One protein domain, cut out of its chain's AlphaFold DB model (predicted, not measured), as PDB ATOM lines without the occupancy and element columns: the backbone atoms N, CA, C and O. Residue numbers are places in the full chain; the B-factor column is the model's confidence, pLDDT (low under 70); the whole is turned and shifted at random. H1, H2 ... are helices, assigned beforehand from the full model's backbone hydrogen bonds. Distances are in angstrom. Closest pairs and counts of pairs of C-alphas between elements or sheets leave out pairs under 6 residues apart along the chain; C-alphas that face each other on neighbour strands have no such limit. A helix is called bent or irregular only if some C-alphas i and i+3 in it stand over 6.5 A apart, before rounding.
ATOM      1  N   THR A 287     134.334 145.141  91.492       80.50
ATOM      2  CA  THR A 287     133.726 144.021  90.758       80.50
ATOM      3  C   THR A 287     132.791 143.179  91.634       80.50
ATOM      4  O   THR A 287     132.987 143.018  92.841       80.50
ATOM      5  N   ARG A 288     131.761 142.585  91.010       75.44
ATOM      6  CA  ARG A 288     130.694 141.815  91.690       75.44
ATOM      7  C   ARG A 288     131.211 140.656  92.549       75.44
ATOM      8  O   ARG A 288     130.574 140.309  93.539       75.44
ATOM      9  N   THR A 289     132.340 140.057  92.173       76.25
ATOM     10  CA  THR A 289     133.003 138.983  92.925       76.25
ATOM     11  C   THR A 289     133.614 139.500  94.225       76.25
ATOM     12  O   THR A 289     133.327 138.942  95.281       76.25
ATOM     13  N   ILE A 290     134.366 140.604  94.173       79.06
ATOM     14  CA  ILE A 290     134.952 141.254  95.357       79.06
ATOM     15  C   ILE A 290     133.844 141.729  96.310       79.06
ATOM     16  O   ILE A 290     133.942 141.511  97.514       79.06
ATOM     17  N   ILE A 291     132.748 142.287  95.779       77.75
ATOM     18  CA  ILE A 291     131.572 142.695  96.570       77.75
ATOM     19  C   ILE A 291     130.947 141.504  97.313       77.75
ATOM     20  O   ILE A 291     130.631 141.624  98.494       77.75
ATOM     21  N   GLY A 292     130.791 140.346  96.658       76.88
ATOM     22  CA  GLY A 292     130.279 139.134  97.307       76.88
ATOM     23  C   GLY A 292     131.198 138.625  98.420       76.88
ATOM     24  O   GLY A 292     130.734 138.314  99.514       76.88
ATOM     25  N   ILE A 293     132.508 138.607  98.168       79.19
ATOM     26  CA  ILE A 293     133.522 138.210  99.153       79.19
ATOM     27  C   ILE A 293     133.494 139.145 100.376       79.19
ATOM     28  O   ILE A 293     133.436 138.666 101.509       79.19
ATOM     29  N   ALA A 294     133.465 140.463 100.161       80.06
ATOM     30  CA  ALA A 294     133.441 141.453 101.235       80.06
ATOM     31  C   ALA A 294     132.124 141.433 102.030       80.06
ATOM     32  O   ALA A 294     132.135 141.209 103.241       80.06
ATOM     33  N   ASN A 295     130.981 141.615 101.363       78.19
ATOM     34  CA  ASN A 295     129.696 141.837 102.033       78.19
ATOM     35  C   ASN A 295     129.036 140.558 102.574       78.19
ATOM     36  O   ASN A 295     128.124 140.650 103.400       78.19
ATOM     37  N   VAL A 296     129.460 139.372 102.118       77.94
ATOM     38  CA  VAL A 296     128.966 138.089 102.642       77.94
ATOM     39  C   VAL A 296     130.000 137.434 103.551       77.94
ATOM     40  O   VAL A 296     129.700 137.248 104.726       77.94
ATOM     41  N   ARG A 297     131.215 137.126 103.070       81.81
ATOM     42  CA  ARG A 297     132.196 136.352 103.861       81.81
ATOM     43  C   ARG A 297     132.930 137.196 104.909       81.81
ATOM     44  O   ARG A 297     132.899 136.852 106.090       81.81
ATOM     45  N   LEU A 298     133.549 138.313 104.516       84.88
ATOM     46  CA  LEU A 298     134.307 139.161 105.454       84.88
ATOM     47  C   LEU A 298     133.384 139.888 106.449       84.88
ATOM     48  O   LEU A 298     133.695 139.983 107.636       84.88
ATOM     49  N   GLN A 299     132.197 140.311 106.003       85.38
ATOM     50  CA  GLN A 299     131.161 140.870 106.875       85.38
ATOM     51  C   GLN A 299     130.600 139.843 107.874       85.38
ATOM     52  O   GLN A 299     130.266 140.208 109.006       85.38
ATOM     53  N   LEU A 300     130.511 138.560 107.499       85.00
ATOM     54  CA  LEU A 300     130.146 137.496 108.436       85.00
ATOM     55  C   LEU A 300     131.235 137.327 109.503       85.00
ATOM     56  O   LEU A 300     130.907 137.385 110.682       85.00
ATOM     57  N   LEU A 301     132.515 137.231 109.114       87.62
ATOM     58  CA  LEU A 301     133.651 137.184 110.049       87.62
ATOM     59  C   LEU A 301     133.593 138.341 111.063       87.62
ATOM     60  O   LEU A 301     133.483 138.106 112.267       87.62
ATOM     61  N   TYR A 302     133.593 139.582 110.571       89.00
ATOM     62  CA  TYR A 302     133.569 140.795 111.392       89.00
ATOM     63  C   TYR A 302     132.333 140.847 112.306       89.00
ATOM     64  O   TYR A 302     132.474 140.931 113.526       89.00
ATOM     65  N   THR A 303     131.111 140.693 111.776       87.81
ATOM     66  CA  THR A 303     129.914 140.779 112.635       87.81
ATOM     67  C   THR A 303     129.732 139.583 113.575       87.81
ATOM     68  O   THR A 303     129.044 139.729 114.584       87.81
ATOM     69  N   THR A 304     130.331 138.418 113.303       87.81
ATOM     70  CA  THR A 304     130.364 137.287 114.244       87.81
ATOM     71  C   THR A 304     131.345 137.542 115.387       87.81
ATOM     72  O   THR A 304     130.960 137.329 116.538       87.81
ATOM     73  N   ILE A 305     132.549 138.067 115.104       88.88
ATOM     74  CA  ILE A 305     133.506 138.487 116.145       88.88
ATOM     75  C   ILE A 305     132.830 139.483 117.091       88.88
ATOM     76  O   ILE A 305     132.784 139.251 118.300       88.88
ATOM     77  N   LEU A 306     132.255 140.560 116.546       87.00
ATOM     78  CA  LEU A 306     131.666 141.634 117.349       87.00
ATOM     79  C   LEU A 306     130.419 141.196 118.122       87.00
ATOM     80  O   LEU A 306     130.239 141.592 119.271       87.00
ATOM     81  N   PHE A 307     129.565 140.360 117.527       85.44
ATOM     82  CA  PHE A 307     128.359 139.894 118.205       85.44
ATOM     83  C   PHE A 307     128.684 139.026 119.430       85.44
ATOM     84  O   PHE A 307     128.163 139.277 120.517       85.44
ATOM     85  N   LEU A 308     129.565 138.030 119.269       83.50
ATOM     86  CA  LEU A 308     129.913 137.091 120.340       83.50
ATOM     87  C   LEU A 308     130.692 137.760 121.483       83.50
ATOM     88  O   LEU A 308     130.478 137.418 122.645       83.50
ATOM     89  N   SER A 309     131.561 138.724 121.162       87.31
ATOM     90  CA  SER A 309     132.405 139.418 122.144       87.31
ATOM     91  C   SER A 309     131.694 140.541 122.904       87.31
ATOM     92  O   SER A 309     132.048 140.799 124.048       87.31
ATOM     93  N   ARG A 310     130.689 141.209 122.315       83.12
ATOM     94  CA  ARG A 310     130.090 142.424 122.909       83.12
ATOM     95  C   ARG A 310     128.714 142.225 123.519       83.12
ATOM     96  O   ARG A 310     128.430 142.808 124.564       83.12
ATOM     97  N   GLU A 311     127.841 141.437 122.890       77.00
ATOM     98  CA  GLU A 311     126.410 141.436 123.236       77.00
ATOM     99  C   GLU A 311     126.157 140.912 124.662       77.00
ATOM    100  O   GLU A 311     125.309 141.435 125.389       77.00
ATOM    101  N   SER A 312     126.961 139.940 125.103       77.31
ATOM    102  CA  SER A 312     126.964 139.403 126.470       77.31
ATOM    103  C   SER A 312     127.264 140.473 127.529       77.31
ATOM    104  O   SER A 312     126.619 140.508 128.582       77.31
ATOM    105  N   PHE A 313     128.210 141.371 127.246       76.62
ATOM    106  CA  PHE A 313     128.608 142.448 128.153       76.62
ATOM    107  C   PHE A 313     127.623 143.614 128.076       76.62
ATOM    108  O   PHE A 313     127.071 143.994 129.103       76.62
ATOM    109  N   ARG A 314     127.289 144.095 126.870       74.75
ATOM    110  CA  ARG A 314     126.300 145.170 126.638       74.75
ATOM    111  C   ARG A 314     124.968 144.946 127.350       74.75
ATOM    112  O   ARG A 314     124.334 145.911 127.767       74.75
ATOM    113  N   ARG A 315     124.560 143.686 127.517       69.94
ATOM    114  CA  ARG A 315     123.384 143.310 128.311       69.94
ATOM    115  C   ARG A 315     123.687 143.225 129.807       69.94
ATOM    116  O   ARG A 315     123.033 143.907 130.585       69.94
ATOM    117  N   SER A 316     124.697 142.456 130.220       68.06
ATOM    118  CA  SER A 316     124.948 142.199 131.650       68.06
ATOM    119  C   SER A 316     125.430 143.413 132.459       68.06
ATOM    120  O   SER A 316     125.270 143.430 133.680       68.06
ATOM    121  N   VAL A 317     125.984 144.423 131.788       64.38
ATOM    122  CA  VAL A 317     126.614 145.617 132.367       64.38
ATOM    123  C   VAL A 317     125.664 146.555 133.148       64.38
ATOM    124  O   VAL A 317     125.979 146.848 134.304       64.38
ATOM    125  N   PRO A 318     124.496 147.010 132.635       58.88
ATOM    126  CA  PRO A 318     123.672 148.050 133.285       58.88
ATOM    127  C   PRO A 318     122.936 147.639 134.577       58.88
ATOM    128  O   PRO A 318     122.030 148.336 135.031       58.88
ATOM    129  N   ARG A 319     123.287 146.493 135.172       55.59
ATOM    130  CA  ARG A 319     122.589 145.875 136.311       55.59
ATOM    131  C   ARG A 319     123.148 146.253 137.684       55.59
ATOM    132  O   ARG A 319     122.512 145.964 138.697       55.59
ATOM    133  N   ILE A 320     124.363 146.797 137.739       55.16
ATOM    134  CA  ILE A 320     125.122 146.952 138.988       55.16
ATOM    135  C   ILE A 320     124.617 148.180 139.753       55.16
ATOM    136  O   ILE A 320     124.618 149.297 139.240       55.16
ATOM    137  N   GLN A 321     124.159 147.965 140.989       53.44
ATOM    138  CA  GLN A 321     123.431 148.977 141.763       53.44
ATOM    139  C   GLN A 321     124.323 149.891 142.617       53.44
ATOM    140  O   GLN A 321     123.889 150.979 142.984       53.44
ATOM    141  N   SER A 322     125.540 149.467 142.964       55.38
ATOM    142  CA  SER A 322     126.368 150.117 143.987       55.38
ATOM    143  C   SER A 322     127.614 150.797 143.416       55.38
ATOM    144  O   SER A 322     128.460 150.163 142.788       55.38
ATOM    145  N   LEU A 323     127.778 152.089 143.722       54.69
ATOM    146  CA  LEU A 323     128.942 152.887 143.307       54.69
ATOM    147  C   LEU A 323     130.275 152.324 143.845       54.69
ATOM    148  O   LEU A 323     131.314 152.449 143.207       54.69
ATOM    149  N   SER A 324     130.239 151.641 144.994       56.38
ATOM    150  CA  SER A 324     131.393 150.965 145.601       56.38
ATOM    151  C   SER A 324     131.965 149.816 144.760       56.38
ATOM    152  O   SER A 324     133.105 149.417 144.986       56.38
ATOM    153  N   ALA A 325     131.218 149.301 143.778       61.56
ATOM    154  CA  ALA A 325     131.668 148.235 142.885       61.56
ATOM    155  C   ALA A 325     132.376 148.744 141.610       61.56
ATOM    156  O   ALA A 325     132.759 147.917 140.783       61.56
ATOM    157  N   LEU A 326     132.575 150.063 141.436       64.38
ATOM    158  CA  LEU A 326     133.092 150.664 140.193       64.38
ATOM    159  C   LEU A 326     134.389 150.004 139.682       64.38
ATOM    160  O   LEU A 326     134.488 149.713 138.497       64.38
ATOM    161  N   HIS A 327     135.350 149.707 140.560       69.69
ATOM    162  CA  HIS A 327     136.609 149.054 140.178       69.69
ATOM    163  C   HIS A 327     136.399 147.622 139.654       69.69
ATOM    164  O   HIS A 327     136.936 147.250 138.616       69.69
ATOM    165  N   CYS A 328     135.553 146.830 140.322       68.38
ATOM    166  CA  CYS A 328     135.185 145.487 139.863       68.38
ATOM    167  C   CYS A 328     134.424 145.541 138.526       68.38
ATOM    168  O   CYS A 328     134.659 144.725 137.638       68.38
ATOM    169  N   TYR A 329     133.563 146.548 138.361       70.69
ATOM    170  CA  TYR A 329     132.848 146.817 137.120       70.69
ATOM    171  C   TYR A 329     133.796 147.182 135.966       70.69
ATOM    172  O   TYR A 329     133.708 146.568 134.908       70.69
ATOM    173  N   ILE A 330     134.746 148.100 136.175       74.94
ATOM    174  CA  ILE A 330     135.776 148.460 135.187       74.94
ATOM    175  C   ILE A 330     136.574 147.214 134.773       74.94
ATOM    176  O   ILE A 330     136.686 146.933 133.581       74.94
ATOM    177  N   ASN A 331     137.031 146.404 135.731       80.81
ATOM    178  CA  ASN A 331     137.757 145.162 135.444       80.81
ATOM    179  C   ASN A 331     136.916 144.162 134.622       80.81
ATOM    180  O   ASN A 331     137.441 143.504 133.725       80.81
ATOM    181  N   LEU A 332     135.603 144.074 134.879       78.75
ATOM    182  CA  LEU A 332     134.681 143.233 134.107       78.75
ATOM    183  C   LEU A 332     134.453 143.755 132.677       78.75
ATOM    184  O   LEU A 332     134.315 142.952 131.758       78.75
ATOM    185  N   ILE A 333     134.427 145.075 132.471       80.31
ATOM    186  CA  ILE A 333     134.329 145.682 131.135       80.31
ATOM    187  C   ILE A 333     135.567 145.344 130.293       80.31
ATOM    188  O   ILE A 333     135.434 144.939 129.138       80.31
ATOM    189  N   TRP A 334     136.772 145.488 130.856       85.56
ATOM    190  CA  TRP A 334     138.024 145.257 130.124       85.56
ATOM    191  C   TRP A 334     138.162 143.819 129.592       85.56
ATOM    192  O   TRP A 334     138.852 143.604 128.596       85.56
ATOM    193  N   LEU A 335     137.427 142.852 130.160       85.94
ATOM    194  CA  LEU A 335     137.342 141.458 129.704       85.94
ATOM    195  C   LEU A 335     136.766 141.290 128.275       85.94
ATOM    196  O   LEU A 335     136.961 140.244 127.650       85.94
ATOM    197  N   ILE A 336     136.112 142.315 127.714       86.88
ATOM    198  CA  ILE A 336     135.640 142.344 126.313       86.88
ATOM    199  C   ILE A 336     136.796 142.187 125.318       86.88
ATOM    200  O   ILE A 336     136.649 141.524 124.292       86.88
ATOM    201  N   ILE A 337     137.960 142.766 125.622       88.88
ATOM    202  CA  ILE A 337     139.121 142.745 124.727       88.88
ATOM    203  C   ILE A 337     139.725 141.331 124.626       88.88
ATOM    204  O   ILE A 337     139.757 140.805 123.513       88.88
ATOM    205  N   PRO A 338     140.139 140.647 125.716       90.88
ATOM    206  CA  PRO A 338     140.690 139.293 125.619       90.88
ATOM    207  C   PRO A 338     139.661 138.258 125.138       90.88
ATOM    208  O   PRO A 338     140.034 137.337 124.412       90.88
ATOM    209  N   THR A 339     138.368 138.409 125.461       88.31
ATOM    210  CA  THR A 339     137.329 137.529 124.892       88.31
ATOM    211  C   THR A 339     137.152 137.759 123.389       88.31
ATOM    212  O   THR A 339     137.053 136.791 122.635       88.31
ATOM    213  N   GLY A 340     137.212 139.011 122.924       89.06
ATOM    214  CA  GLY A 340     137.289 139.359 121.504       89.06
ATOM    215  C   GLY A 340     138.507 138.756 120.798       89.06
ATOM    216  O   GLY A 340     138.344 138.113 119.763       89.06
ATOM    217  N   SER A 341     139.703 138.880 121.381       90.62
ATOM    218  CA  SER A 341     140.937 138.275 120.857       90.62
ATOM    219  C   SER A 341     140.845 136.751 120.740       90.62
ATOM    220  O   SER A 341     141.254 136.188 119.726       90.62
ATOM    221  N   LEU A 342     140.256 136.076 121.733       92.00
ATOM    222  CA  LEU A 342     140.031 134.626 121.703       92.00
ATOM    223  C   LEU A 342     139.062 134.232 120.574       92.00
ATOM    224  O   LEU A 342     139.314 133.272 119.848       92.00
ATOM    225  N   ILE A 343     137.989 135.001 120.364       91.06
ATOM    226  CA  ILE A 343     137.047 134.770 119.256       91.06
ATOM    227  C   ILE A 343     137.722 135.007 117.894       91.06
ATOM    228  O   ILE A 343     137.493 134.227 116.970       91.06
ATOM    229  N   ILE A 344     138.590 136.019 117.764       92.12
ATOM    230  CA  ILE A 344     139.402 136.247 116.554       92.12
ATOM    231  C   ILE A 344     140.319 135.046 116.285       92.12
ATOM    232  O   ILE A 344     140.345 134.548 115.159       92.12
ATOM    233  N   LEU A 345     141.007 134.537 117.312       91.12
ATOM    234  CA  LEU A 345     141.919 133.391 117.215       91.12
ATOM    235  C   LEU A 345     141.221 132.101 116.742       91.12
ATOM    236  O   LEU A 345     141.859 131.274 116.101       91.12
ATOM    237  N   ILE A 346     139.916 131.946 116.990       89.81
ATOM    238  CA  ILE A 346     139.114 130.818 116.481       89.81
ATOM    239  C   ILE A 346     138.533 131.114 115.085       89.81
ATOM    240  O   ILE A 346     138.586 130.269 114.190       89.81
ATOM    241  N   ALA A 347     137.961 132.304 114.877       88.06
ATOM    242  CA  ALA A 347     137.215 132.633 113.661       88.06
ATOM    243  C   ALA A 347     138.113 132.903 112.440       88.06
ATOM    244  O   ALA A 347     137.729 132.590 111.308       88.06
ATOM    245  N   LEU A 348     139.307 133.465 112.647       88.88
ATOM    246  CA  LEU A 348     140.231 133.812 111.568       88.88
ATOM    247  C   LEU A 348     140.840 132.564 110.888       88.88
ATOM    248  O   LEU A 348     140.707 132.462 109.668       88.88
ATOM    249  N   PRO A 349     141.395 131.556 111.597       86.94
ATOM    250  CA  PRO A 349     141.838 130.314 110.953       86.94
ATOM    251  C   PRO A 349     140.698 129.566 110.254       86.94
ATOM    252  O   PRO A 349     140.876 129.063 109.147       86.94
ATOM    253  N   LEU A 350     139.503 129.541 110.856       84.25
ATOM    254  CA  LEU A 350     138.334 128.865 110.290       84.25
ATOM    255  C   LEU A 350     137.867 129.509 108.971       84.25
ATOM    256  O   LEU A 350     137.534 128.801 108.022       84.25
ATOM    257  N   THR A 351     137.886 130.841 108.865       82.75
ATOM    258  CA  THR A 351     137.515 131.554 107.623       82.75
ATOM    259  C   THR A 351     138.603 131.552 106.546       82.75
ATOM    260  O   THR A 351     138.282 131.736 105.369       82.75
ATOM    261  N   LEU A 352     139.860 131.286 106.917       83.06
ATOM    262  CA  LEU A 352     140.948 130.986 105.981       83.06
ATOM    263  C   LEU A 352     140.898 129.525 105.490       83.06
ATOM    264  O   LEU A 352     141.189 129.269 104.326       83.06
ATOM    265  N   TYR A 353     140.471 128.577 106.331       79.44
ATOM    266  CA  TYR A 353     140.327 127.164 105.959       79.44
ATOM    267  C   TYR A 353     139.271 126.946 104.859       79.44
ATOM    268  O   TYR A 353     139.536 126.260 103.875       79.44
ATOM    269  N   PHE A 354     138.105 127.597 104.956       71.50
ATOM    270  CA  PHE A 354     137.026 127.523 103.949       71.50
ATOM    271  C   PHE A 354     137.277 128.363 102.667       71.50
ATOM    272  O   PHE A 354     136.334 128.827 102.015       71.50
ATOM    273  N   HIS A 355     138.542 128.593 102.297       66.12
ATOM    274  CA  HIS A 355     138.943 129.367 101.111       66.12
ATOM    275  C   HIS A 355     139.581 128.527  99.986       66.12
ATOM    276  O   HIS A 355     139.828 129.043  98.901       66.12
ATOM    277  N   THR A 356     139.826 127.234 100.201       51.66
ATOM    278  CA  THR A 356     140.674 126.356  99.364       51.66
ATOM    279  C   THR A 356     140.166 126.027  97.943       51.66
ATOM    280  O   THR A 356     140.721 125.137  97.302       51.66
ATOM    281  N   ALA A 357     139.152 126.731  97.429       52.56
ATOM    282  CA  ALA A 357     138.471 126.418  96.167       52.56
ATOM    283  C   ALA A 357     138.944 127.213  94.927       52.56
ATOM    284  O   ALA A 357     138.909 126.664  93.830       52.56
ATOM    285  N   ASP A 358     139.398 128.468  95.067       52.72
ATOM    286  CA  ASP A 358     139.735 129.351  93.928       52.72
ATOM    287  C   ASP A 358     141.117 130.012  94.089       52.72
ATOM    288  O   ASP A 358     141.333 130.855  94.961       52.72
ATOM    289  N   ALA A 359     142.068 129.647  93.223       51.00
ATOM    290  CA  ALA A 359     143.492 129.942  93.420       51.00
ATOM    291  C   ALA A 359     143.956 131.361  93.014       51.00
ATOM    292  O   ALA A 359     145.019 131.799  93.449       51.00
ATOM    293  N   GLU A 360     143.199 132.097  92.191       57.00
ATOM    294  CA  GLU A 360     143.715 133.306  91.514       57.00
ATOM    295  C   GLU A 360     143.883 134.551  92.411       57.00
ATOM    296  O   GLU A 360     144.571 135.489  92.019       57.00
ATOM    297  N   ASN A 361     143.269 134.598  93.602       59.84
ATOM    298  CA  ASN A 361     143.251 135.803  94.459       59.84
ATOM    299  C   ASN A 361     143.638 135.556  95.934       59.84
ATOM    300  O   ASN A 361     143.486 136.451  96.771       59.84
ATOM    301  N   ALA A 362     144.159 134.370  96.268       60.75
ATOM    302  CA  ALA A 362     144.334 133.920  97.655       60.75
ATOM    303  C   ALA A 362     145.155 134.877  98.545       60.75
ATOM    304  O   ALA A 362     144.802 135.114  99.702       60.75
ATOM    305  N   ASN A 363     146.208 135.490  97.992       66.62
ATOM    306  CA  ASN A 363     147.097 136.398  98.727       66.62
ATOM    307  C   ASN A 363     146.415 137.711  99.154       66.62
ATOM    308  O   ASN A 363     146.751 138.258 100.200       66.62
ATOM    309  N   TYR A 364     145.453 138.214  98.374       77.75
ATOM    310  CA  TYR A 364     144.705 139.425  98.728       77.75
ATOM    311  C   TYR A 364     143.521 139.117  99.652       77.75
ATOM    312  O   TYR A 364     143.178 139.940 100.501       77.75
ATOM    313  N   TYR A 365     142.921 137.926  99.543       78.75
ATOM    314  CA  TYR A 365     141.864 137.501 100.465       78.75
ATOM    315  C   TYR A 365     142.393 137.289 101.888       78.75
ATOM    316  O   TYR A 365     141.776 137.770 102.835       78.75
ATOM    317  N   SER A 366     143.553 136.642 102.058       81.81
ATOM    318  CA  SER A 366     144.148 136.464 103.390       81.81
ATOM    319  C   SER A 366     144.476 137.808 104.049       81.81
ATOM    320  O   SER A 366     144.069 138.042 105.187       81.81
ATOM    321  N   GLN A 367     145.095 138.737 103.310       85.31
ATOM    322  CA  GLN A 367     145.305 140.126 103.741       85.31
ATOM    323  C   GLN A 367     143.991 140.808 104.159       85.31
ATOM    324  O   GLN A 367     143.932 141.425 105.223       85.31
ATOM    325  N   ALA A 368     142.915 140.655 103.379       84.50
ATOM    326  CA  ALA A 368     141.609 141.212 103.720       84.50
ATOM    327  C   ALA A 368     141.015 140.601 105.006       84.50
ATOM    328  O   ALA A 368     140.472 141.340 105.826       84.50
ATOM    329  N   CYS A 369     141.169 139.293 105.242       88.06
ATOM    330  CA  CYS A 369     140.767 138.649 106.498       88.06
ATOM    331  C   CYS A 369     141.505 139.234 107.714       88.06
ATOM    332  O   CYS A 369     140.859 139.558 108.713       88.06
ATOM    333  N   TYR A 370     142.827 139.434 107.626       89.25
ATOM    334  CA  TYR A 370     143.600 140.088 108.692       89.25
ATOM    335  C   TYR A 370     143.130 141.531 108.934       89.25
ATOM    336  O   TYR A 370     142.929 141.920 110.082       89.25
ATOM    337  N   MET A 371     142.877 142.306 107.874       88.94
ATOM    338  CA  MET A 371     142.391 143.689 107.986       88.94
ATOM    339  C   MET A 371     140.992 143.778 108.618       88.94
ATOM    340  O   MET A 371     140.759 144.646 109.458       88.94
ATOM    341  N   TYR A 372     140.066 142.871 108.284       89.44
ATOM    342  CA  TYR A 372     138.732 142.824 108.903       89.44
ATOM    343  C   TYR A 372     138.779 142.363 110.372       89.44
ATOM    344  O   TYR A 372     138.024 142.880 111.197       89.44
ATOM    345  N   ALA A 373     139.681 141.440 110.728       90.12
ATOM    346  CA  ALA A 373     139.912 141.047 112.120       90.12
ATOM    347  C   ALA A 373     140.532 142.191 112.947       90.12
ATOM    348  O   ALA A 373     140.103 142.445 114.074       90.12
ATOM    349  N   LEU A 374     141.482 142.933 112.371       91.06
ATOM    350  CA  LEU A 374     142.094 144.116 112.981       91.06
ATOM    351  C   LEU A 374     141.071 145.251 113.158       91.06
ATOM    352  O   LEU A 374     141.022 145.863 114.223       91.06
ATOM    353  N   ALA A 375     140.199 145.490 112.175       90.25
ATOM    354  CA  ALA A 375     139.102 146.453 112.296       90.25
ATOM    355  C   ALA A 375     138.108 146.066 113.408       90.25
ATOM    356  O   ALA A 375     137.721 146.917 114.212       90.25
ATOM    357  N   ALA A 376     137.750 144.778 113.511       89.12
ATOM    358  CA  ALA A 376     136.926 144.267 114.608       89.12
ATOM    359  C   ALA A 376     137.583 144.513 115.981       89.12
ATOM    360  O   ALA A 376     136.902 144.917 116.927       89.12
ATOM    361  N   PHE A 377     138.902 144.309 116.078       89.81
ATOM    362  CA  PHE A 377     139.679 144.552 117.293       89.81
ATOM    363  C   PHE A 377     139.757 146.040 117.667       89.81
ATOM    364  O   PHE A 377     139.452 146.378 118.805       89.81
ATOM    365  N   ILE A 378     140.076 146.942 116.727       87.25
ATOM    366  CA  ILE A 378     140.093 148.399 116.977       87.25
ATOM    367  C   ILE A 378     138.751 148.865 117.542       87.25
ATOM    368  O   ILE A 378     138.698 149.585 118.536       87.25
ATOM    369  N   GLU A 379     137.648 148.430 116.940       87.81
ATOM    370  CA  GLU A 379     136.322 148.845 117.379       87.81
ATOM    371  C   GLU A 379     135.949 148.223 118.745       87.81
ATOM    372  O   GLU A 379     135.232 148.847 119.527       87.81
ATOM    373  N   LEU A 380     136.488 147.044 119.097       87.06
ATOM    374  CA  LEU A 380     136.373 146.469 120.448       87.06
ATOM    375  C   LEU A 380     137.065 147.321 121.523       87.06
ATOM    376  O   LEU A 380     136.558 147.368 122.643       87.06
ATOM    377  N   LEU A 381     138.138 148.050 121.193       83.50
ATOM    378  CA  LEU A 381     138.778 149.002 122.116       83.50
ATOM    379  C   LEU A 381     137.856 150.181 122.486       83.50
ATOM    380  O   LEU A 381     138.062 150.817 123.517       83.50
ATOM    381  N   SER A 382     136.828 150.471 121.678       83.19
ATOM    382  CA  SER A 382     135.867 151.556 121.943       83.19
ATOM    383  C   SER A 382     134.707 151.159 122.871       83.19
ATOM    384  O   SER A 382     134.088 152.019 123.504       83.19
ATOM    385  N   GLU A 383     134.418 149.860 122.999       82.31
ATOM    386  CA  GLU A 383     133.297 149.362 123.805       82.31
ATOM    387  C   GLU A 383     133.406 149.688 125.301       82.31
ATOM    388  O   GLU A 383     132.381 150.061 125.878       82.31
ATOM    389  N   PRO A 384     134.590 149.636 125.950       82.56
ATOM    390  CA  PRO A 384     134.711 150.017 127.349       82.56
ATOM    391  C   PRO A 384     134.197 151.424 127.665       82.56
ATOM    392  O   PRO A 384     133.466 151.615 128.638       82.56
ATOM    393  N   LEU A 385     134.504 152.390 126.798       73.25
ATOM    394  CA  LEU A 385     134.056 153.778 126.929       73.25
ATOM    395  C   LEU A 385     132.537 153.896 126.719       73.25
ATOM    396  O   LEU A 385     131.845 154.578 127.480       73.25
ATOM    397  N   HIS A 386     131.992 153.181 125.730       72.50
ATOM    398  CA  HIS A 386     130.554 153.155 125.458       72.50
ATOM    399  C   HIS A 386     129.751 152.573 126.638       72.50
ATOM    400  O   HIS A 386     128.731 153.134 127.053       72.50
ATOM    401  N   LEU A 387     130.241 151.490 127.240       73.12
ATOM    402  CA  LEU A 387     129.617 150.832 128.389       73.12
ATOM    403  C   LEU A 387     129.700 151.672 129.664       73.12
ATOM    404  O   LEU A 387     128.700 151.810 130.373       73.12
ATOM    405  N   LEU A 388     130.848 152.303 129.923       70.69
ATOM    406  CA  LEU A 388     131.011 153.243 131.031       70.69
ATOM    407  C   LEU A 388     129.999 154.400 130.936       70.69
ATOM    408  O   LEU A 388     129.335 154.710 131.924       70.69
ATOM    409  N   SER A 389     129.787 154.951 129.732       62.19
ATOM    410  CA  SER A 389     128.779 155.998 129.492       62.19
ATOM    411  C   SER A 389     127.331 155.536 129.735       62.19
ATOM    412  O   SER A 389     126.467 156.341 130.082       62.19
ATOM    413  N   THR A 390     127.062 154.232 129.599       62.72
ATOM    414  CA  THR A 390     125.723 153.642 129.750       62.72
ATOM    415  C   THR A 390     125.376 153.352 131.218       62.72
ATOM    416  O   THR A 390     124.224 153.513 131.618       62.72
ATOM    417  N   VAL A 391     126.356 152.979 132.053       61.16
ATOM    418  CA  VAL A 391     126.135 152.663 133.484       61.16
ATOM    419  C   VAL A 391     125.862 153.886 134.364       61.16
ATOM    420  O   VAL A 391     125.285 153.739 135.439       61.16
ATOM    421  N   ALA A 392     126.112 155.104 133.877       57.41
ATOM    422  CA  ALA A 392     125.694 156.348 134.534       57.41
ATOM    423  C   ALA A 392     124.154 156.525 134.661       57.41
ATOM    424  O   ALA A 392     123.683 157.588 135.066       57.41
ATOM    425  N   ARG A 393     123.349 155.513 134.291       50.84
ATOM    426  CA  ARG A 393     121.881 155.557 134.241       50.84
ATOM    427  C   ARG A 393     121.233 154.186 134.541       50.84
ATOM    428  O   ARG A 393     120.684 153.539 133.655       50.84
ATOM    429  N   GLN A 394     121.306 153.765 135.805       54.12
ATOM    430  CA  GLN A 394     120.659 152.565 136.389       54.12
ATOM    431  C   GLN A 394     119.104 152.702 136.373       54.12
ATOM    432  O   GLN A 394     118.599 153.757 135.989       54.12
ATOM    433  N   TYR A 395     118.222 151.750 136.724       45.81
ATOM    434  CA  TYR A 395     118.173 150.543 137.590       45.81
ATOM    435  C   TYR A 395     117.062 149.593 137.021       45.81
ATOM    436  O   TYR A 395     116.287 150.055 136.185       45.81
ATOM    437  N   THR A 396     116.770 148.330 137.401       40.16
ATOM    438  CA  THR A 396     117.333 147.245 138.256       40.16
ATOM    439  C   THR A 396     116.606 145.923 137.871       40.16
ATOM    440  O   THR A 396     115.618 145.969 137.139       40.16
ATOM    441  N   ILE A 397     117.034 144.753 138.389       45.66
ATOM    442  CA  ILE A 397     116.667 143.376 137.948       45.66
ATOM    443  C   ILE A 397     117.381 143.035 136.622       45.66
ATOM    444  O   ILE A 397     117.870 143.933 135.946       45.66
ATOM    445  N   ASN A 398     117.593 141.744 136.313       49.00
ATOM    446  CA  ASN A 398     118.663 141.298 135.405       49.00
ATOM    447  C   ASN A 398     118.917 139.774 135.350       49.00
ATOM    448  O   ASN A 398     118.432 139.084 134.459       49.00
ATOM    449  N   ILE A 399     119.788 139.261 136.233       47.06
ATOM    450  CA  ILE A 399     120.754 138.173 135.925       47.06
ATOM    451  C   ILE A 399     120.218 137.022 135.047       47.06
ATOM    452  O   ILE A 399     120.680 136.864 133.911       47.06
ATOM    453  N   TYR A 400     119.218 136.276 135.519       50.06
ATOM    454  CA  TYR A 400     118.636 135.143 134.786       50.06
ATOM    455  C   TYR A 400     117.985 135.528 133.448       50.06
ATOM    456  O   TYR A 400     118.099 134.789 132.469       50.06
ATOM    457  N   ILE A 401     117.342 136.699 133.376       54.44
ATOM    458  CA  ILE A 401     116.591 137.154 132.199       54.44
ATOM    459  C   ILE A 401     117.515 137.363 130.996       54.44
ATOM    460  O   ILE A 401     117.108 137.034 129.884       54.44
ATOM    461  N   GLU A 402     118.765 137.809 131.182       55.19
ATOM    462  CA  GLU A 402     119.707 137.919 130.050       55.19
ATOM    463  C   GLU A 402     120.686 136.758 129.899       55.19
ATOM    464  O   GLU A 402     121.257 136.640 128.826       55.19
ATOM    465  N   MET A 403     120.825 135.831 130.852       53.41
ATOM    466  CA  MET A 403     121.417 134.533 130.485       53.41
ATOM    467  C   MET A 403     120.510 133.834 129.452       53.41
ATOM    468  O   MET A 403     120.969 133.313 128.432       53.41
ATOM    469  N   ILE A 404     119.193 133.956 129.651       56.41
ATOM    470  CA  ILE A 404     118.166 133.579 128.676       56.41
ATOM    471  C   ILE A 404     118.194 134.510 127.446       56.41
ATOM    472  O   ILE A 404     118.137 134.030 126.318       56.41
ATOM    473  N   ALA A 405     118.325 135.833 127.601       59.75
ATOM    474  CA  ALA A 405     118.354 136.734 126.442       59.75
ATOM    475  C   ALA A 405     119.623 136.599 125.579       59.75
ATOM    476  O   ALA A 405     119.522 136.810 124.375       59.75
ATOM    477  N   SER A 406     120.789 136.259 126.136       61.38
ATOM    478  CA  SER A 406     122.041 136.059 125.388       61.38
ATOM    479  C   SER A 406     122.059 134.717 124.658       61.38
ATOM    480  O   SER A 406     122.446 134.671 123.494       61.38
ATOM    481  N   THR A 407     121.529 133.649 125.265       61.66
ATOM    482  CA  THR A 407     121.284 132.385 124.544       61.66
ATOM    483  C   THR A 407     120.248 132.576 123.430       61.66
ATOM    484  O   THR A 407     120.508 132.188 122.292       61.66
ATOM    485  N   ILE A 408     119.137 133.282 123.688       64.25
ATOM    486  CA  ILE A 408     118.217 133.747 122.629       64.25
ATOM    487  C   ILE A 408     118.952 134.632 121.611       64.25
ATOM    488  O   ILE A 408     118.658 134.545 120.429       64.25
ATOM    489  N   GLY A 409     119.912 135.457 122.027       64.88
ATOM    490  CA  GLY A 409     120.711 136.324 121.160       64.88
ATOM    491  C   GLY A 409     121.528 135.540 120.135       64.88
ATOM    492  O   GLY A 409     121.471 135.857 118.951       64.88
ATOM    493  N   ILE A 410     122.223 134.486 120.568       68.69
ATOM    494  CA  ILE A 410     122.967 133.578 119.680       68.69
ATOM    495  C   ILE A 410     122.015 132.937 118.662       68.69
ATOM    496  O   ILE A 410     122.271 132.996 117.458       68.69
ATOM    497  N   TRP A 411     120.860 132.436 119.118       65.75
ATOM    498  CA  TRP A 411     119.807 131.966 118.213       65.75
ATOM    499  C   TRP A 411     119.320 133.072 117.267       65.75
ATOM    500  O   TRP A 411     119.127 132.796 116.091       65.75
ATOM    501  N   MET A 412     119.173 134.320 117.725       62.72
ATOM    502  CA  MET A 412     118.736 135.466 116.914       62.72
ATOM    503  C   MET A 412     119.771 135.879 115.854       62.72
ATOM    504  O   MET A 412     119.380 136.265 114.753       62.72
ATOM    505  N   LYS A 413     121.078 135.743 116.116       71.56
ATOM    506  CA  LYS A 413     122.131 135.967 115.108       71.56
ATOM    507  C   LYS A 413     122.137 134.850 114.056       71.56
ATOM    508  O   LYS A 413     122.240 135.143 112.870       71.56
ATOM    509  N   LEU A 414     121.920 133.595 114.458       66.56
ATOM    510  CA  LEU A 414     121.759 132.455 113.539       66.56
ATOM    511  C   LEU A 414     120.444 132.541 112.729       66.56
ATOM    512  O   LEU A 414     120.426 132.229 111.544       66.56
ATOM    513  N   LEU A 415     119.364 133.044 113.330       62.84
ATOM    514  CA  LEU A 415     118.081 133.370 112.690       62.84
ATOM    515  C   LEU A 415     118.199 134.455 111.606       62.84
ATOM    516  O   LEU A 415     117.531 134.361 110.578       62.84
ATOM    517  N   THR A 416     118.992 135.502 111.857       63.75
ATOM    518  CA  THR A 416     119.079 136.698 110.994       63.75
ATOM    519  C   THR A 416     120.198 136.632 109.957       63.75
ATOM    520  O   THR A 416     120.021 137.149 108.861       63.75
ATOM    521  N   GLU A 417     121.313 135.962 110.256       74.81
ATOM    522  CA  GLU A 417     122.444 135.778 109.331       74.81
ATOM    523  C   GLU A 417     122.551 134.338 108.810       74.81
ATOM    524  O   GLU A 417     123.512 134.009 108.117       74.81
ATOM    525  N   GLY A 418     121.598 133.452 109.128       74.81
ATOM    526  CA  GLY A 418     121.613 132.045 108.699       74.81
ATOM    527  C   GLY A 418     121.778 131.876 107.188       74.81
ATOM    528  O   GLY A 418     122.480 130.971 106.740       74.81
ATOM    529  N   GLU A 419     121.233 132.812 106.404       76.50
ATOM    530  CA  GLU A 419     121.475 132.895 104.962       76.50
ATOM    531  C   GLU A 419     122.953 133.144 104.616       76.50
ATOM    532  O   GLU A 419     123.497 132.462 103.751       76.50
ATOM    533  N   ARG A 420     123.644 134.052 105.321       81.12
ATOM    534  CA  ARG A 420     125.079 134.325 105.123       81.12
ATOM    535  C   ARG A 420     125.965 133.179 105.594       81.12
ATOM    536  O   ARG A 420     126.956 132.893 104.923       81.12
ATOM    537  N   TYR A 421     125.602 132.489 106.678       81.31
ATOM    538  CA  TYR A 421     126.278 131.256 107.087       81.31
ATOM    539  C   TYR A 421     126.187 130.195 105.982       81.31
ATOM    540  O   TYR A 421     127.224 129.713 105.533       81.31
TER     541      TYR A 421
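AT A GLANCE: This is residues 287 to 421 of the 1130 residues of the protein "Hypothetical protein" of Didymodactylos carnosus (UniProt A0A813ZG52). A rod of mostly lengthwise helices is built round bent H1: at one end its arm H1a forms an up-and-down bundle with H3 and H4, each running against the one before, while short H2 and H5 pack by H1b at the other. H6 runs back along another side of H1. The printed part has 135 residues with six named helices, H1 to H6 in order, and no named strand: all helix, loose, with radius of gyration of the C-alphas 17.5 A and spans 58 by 27 by 23 A.

HOW THE PARTS SIT: H1, residues 288 to 319, assigned as one helix by its hydrogen bonds, is bent, C-alphas 309 and 312 being 7.0 A apart; its arms are H1a, to 309, and H1b, from 312. H1a touches H3, residues 336 to 353, with 301 to 309 alone; the closest C-alphas, of Ser 309 and Gly 340, are 4.9 A apart. H3 and H4, residues 359 to 380, form a hairpin at 10 degrees, closest C-alphas Ile 337 and Leu 380, 6.3 A. H1b touches H5, residues 383 to 391 (closest C-alphas Pro 318 and Val 391, 5.2 A), and, only just, with 3 pairs of C-alphas within 8 A, residues 329 to 333 of H2, residues 323 to 334. H6, residues 399 to 421, touches H1a, opposite ways at a shallow tilt of 11 degrees; closest are C-alphas 296 and 420, 6.0 A. In H5 every O i to N i+4 pair is within hydrogen-bond range; in H1b 2 of 4.

IN THESE COORDINATES: H1a spans 30.6 A from C-alpha 288 at (130.694, 141.815, 91.690), H3 25.8 A, H4 32.5 A, and H6 30.2 A to C-alpha 421 at (126.278, 131.256, 107.087).

THE WHOLE: The farthest C-alphas, of Ser 324 and Glu 360, are 58.2 A apart. The printed part has no cut and no long link. Fifty residues have pLDDT under 70, among them 389 to 412.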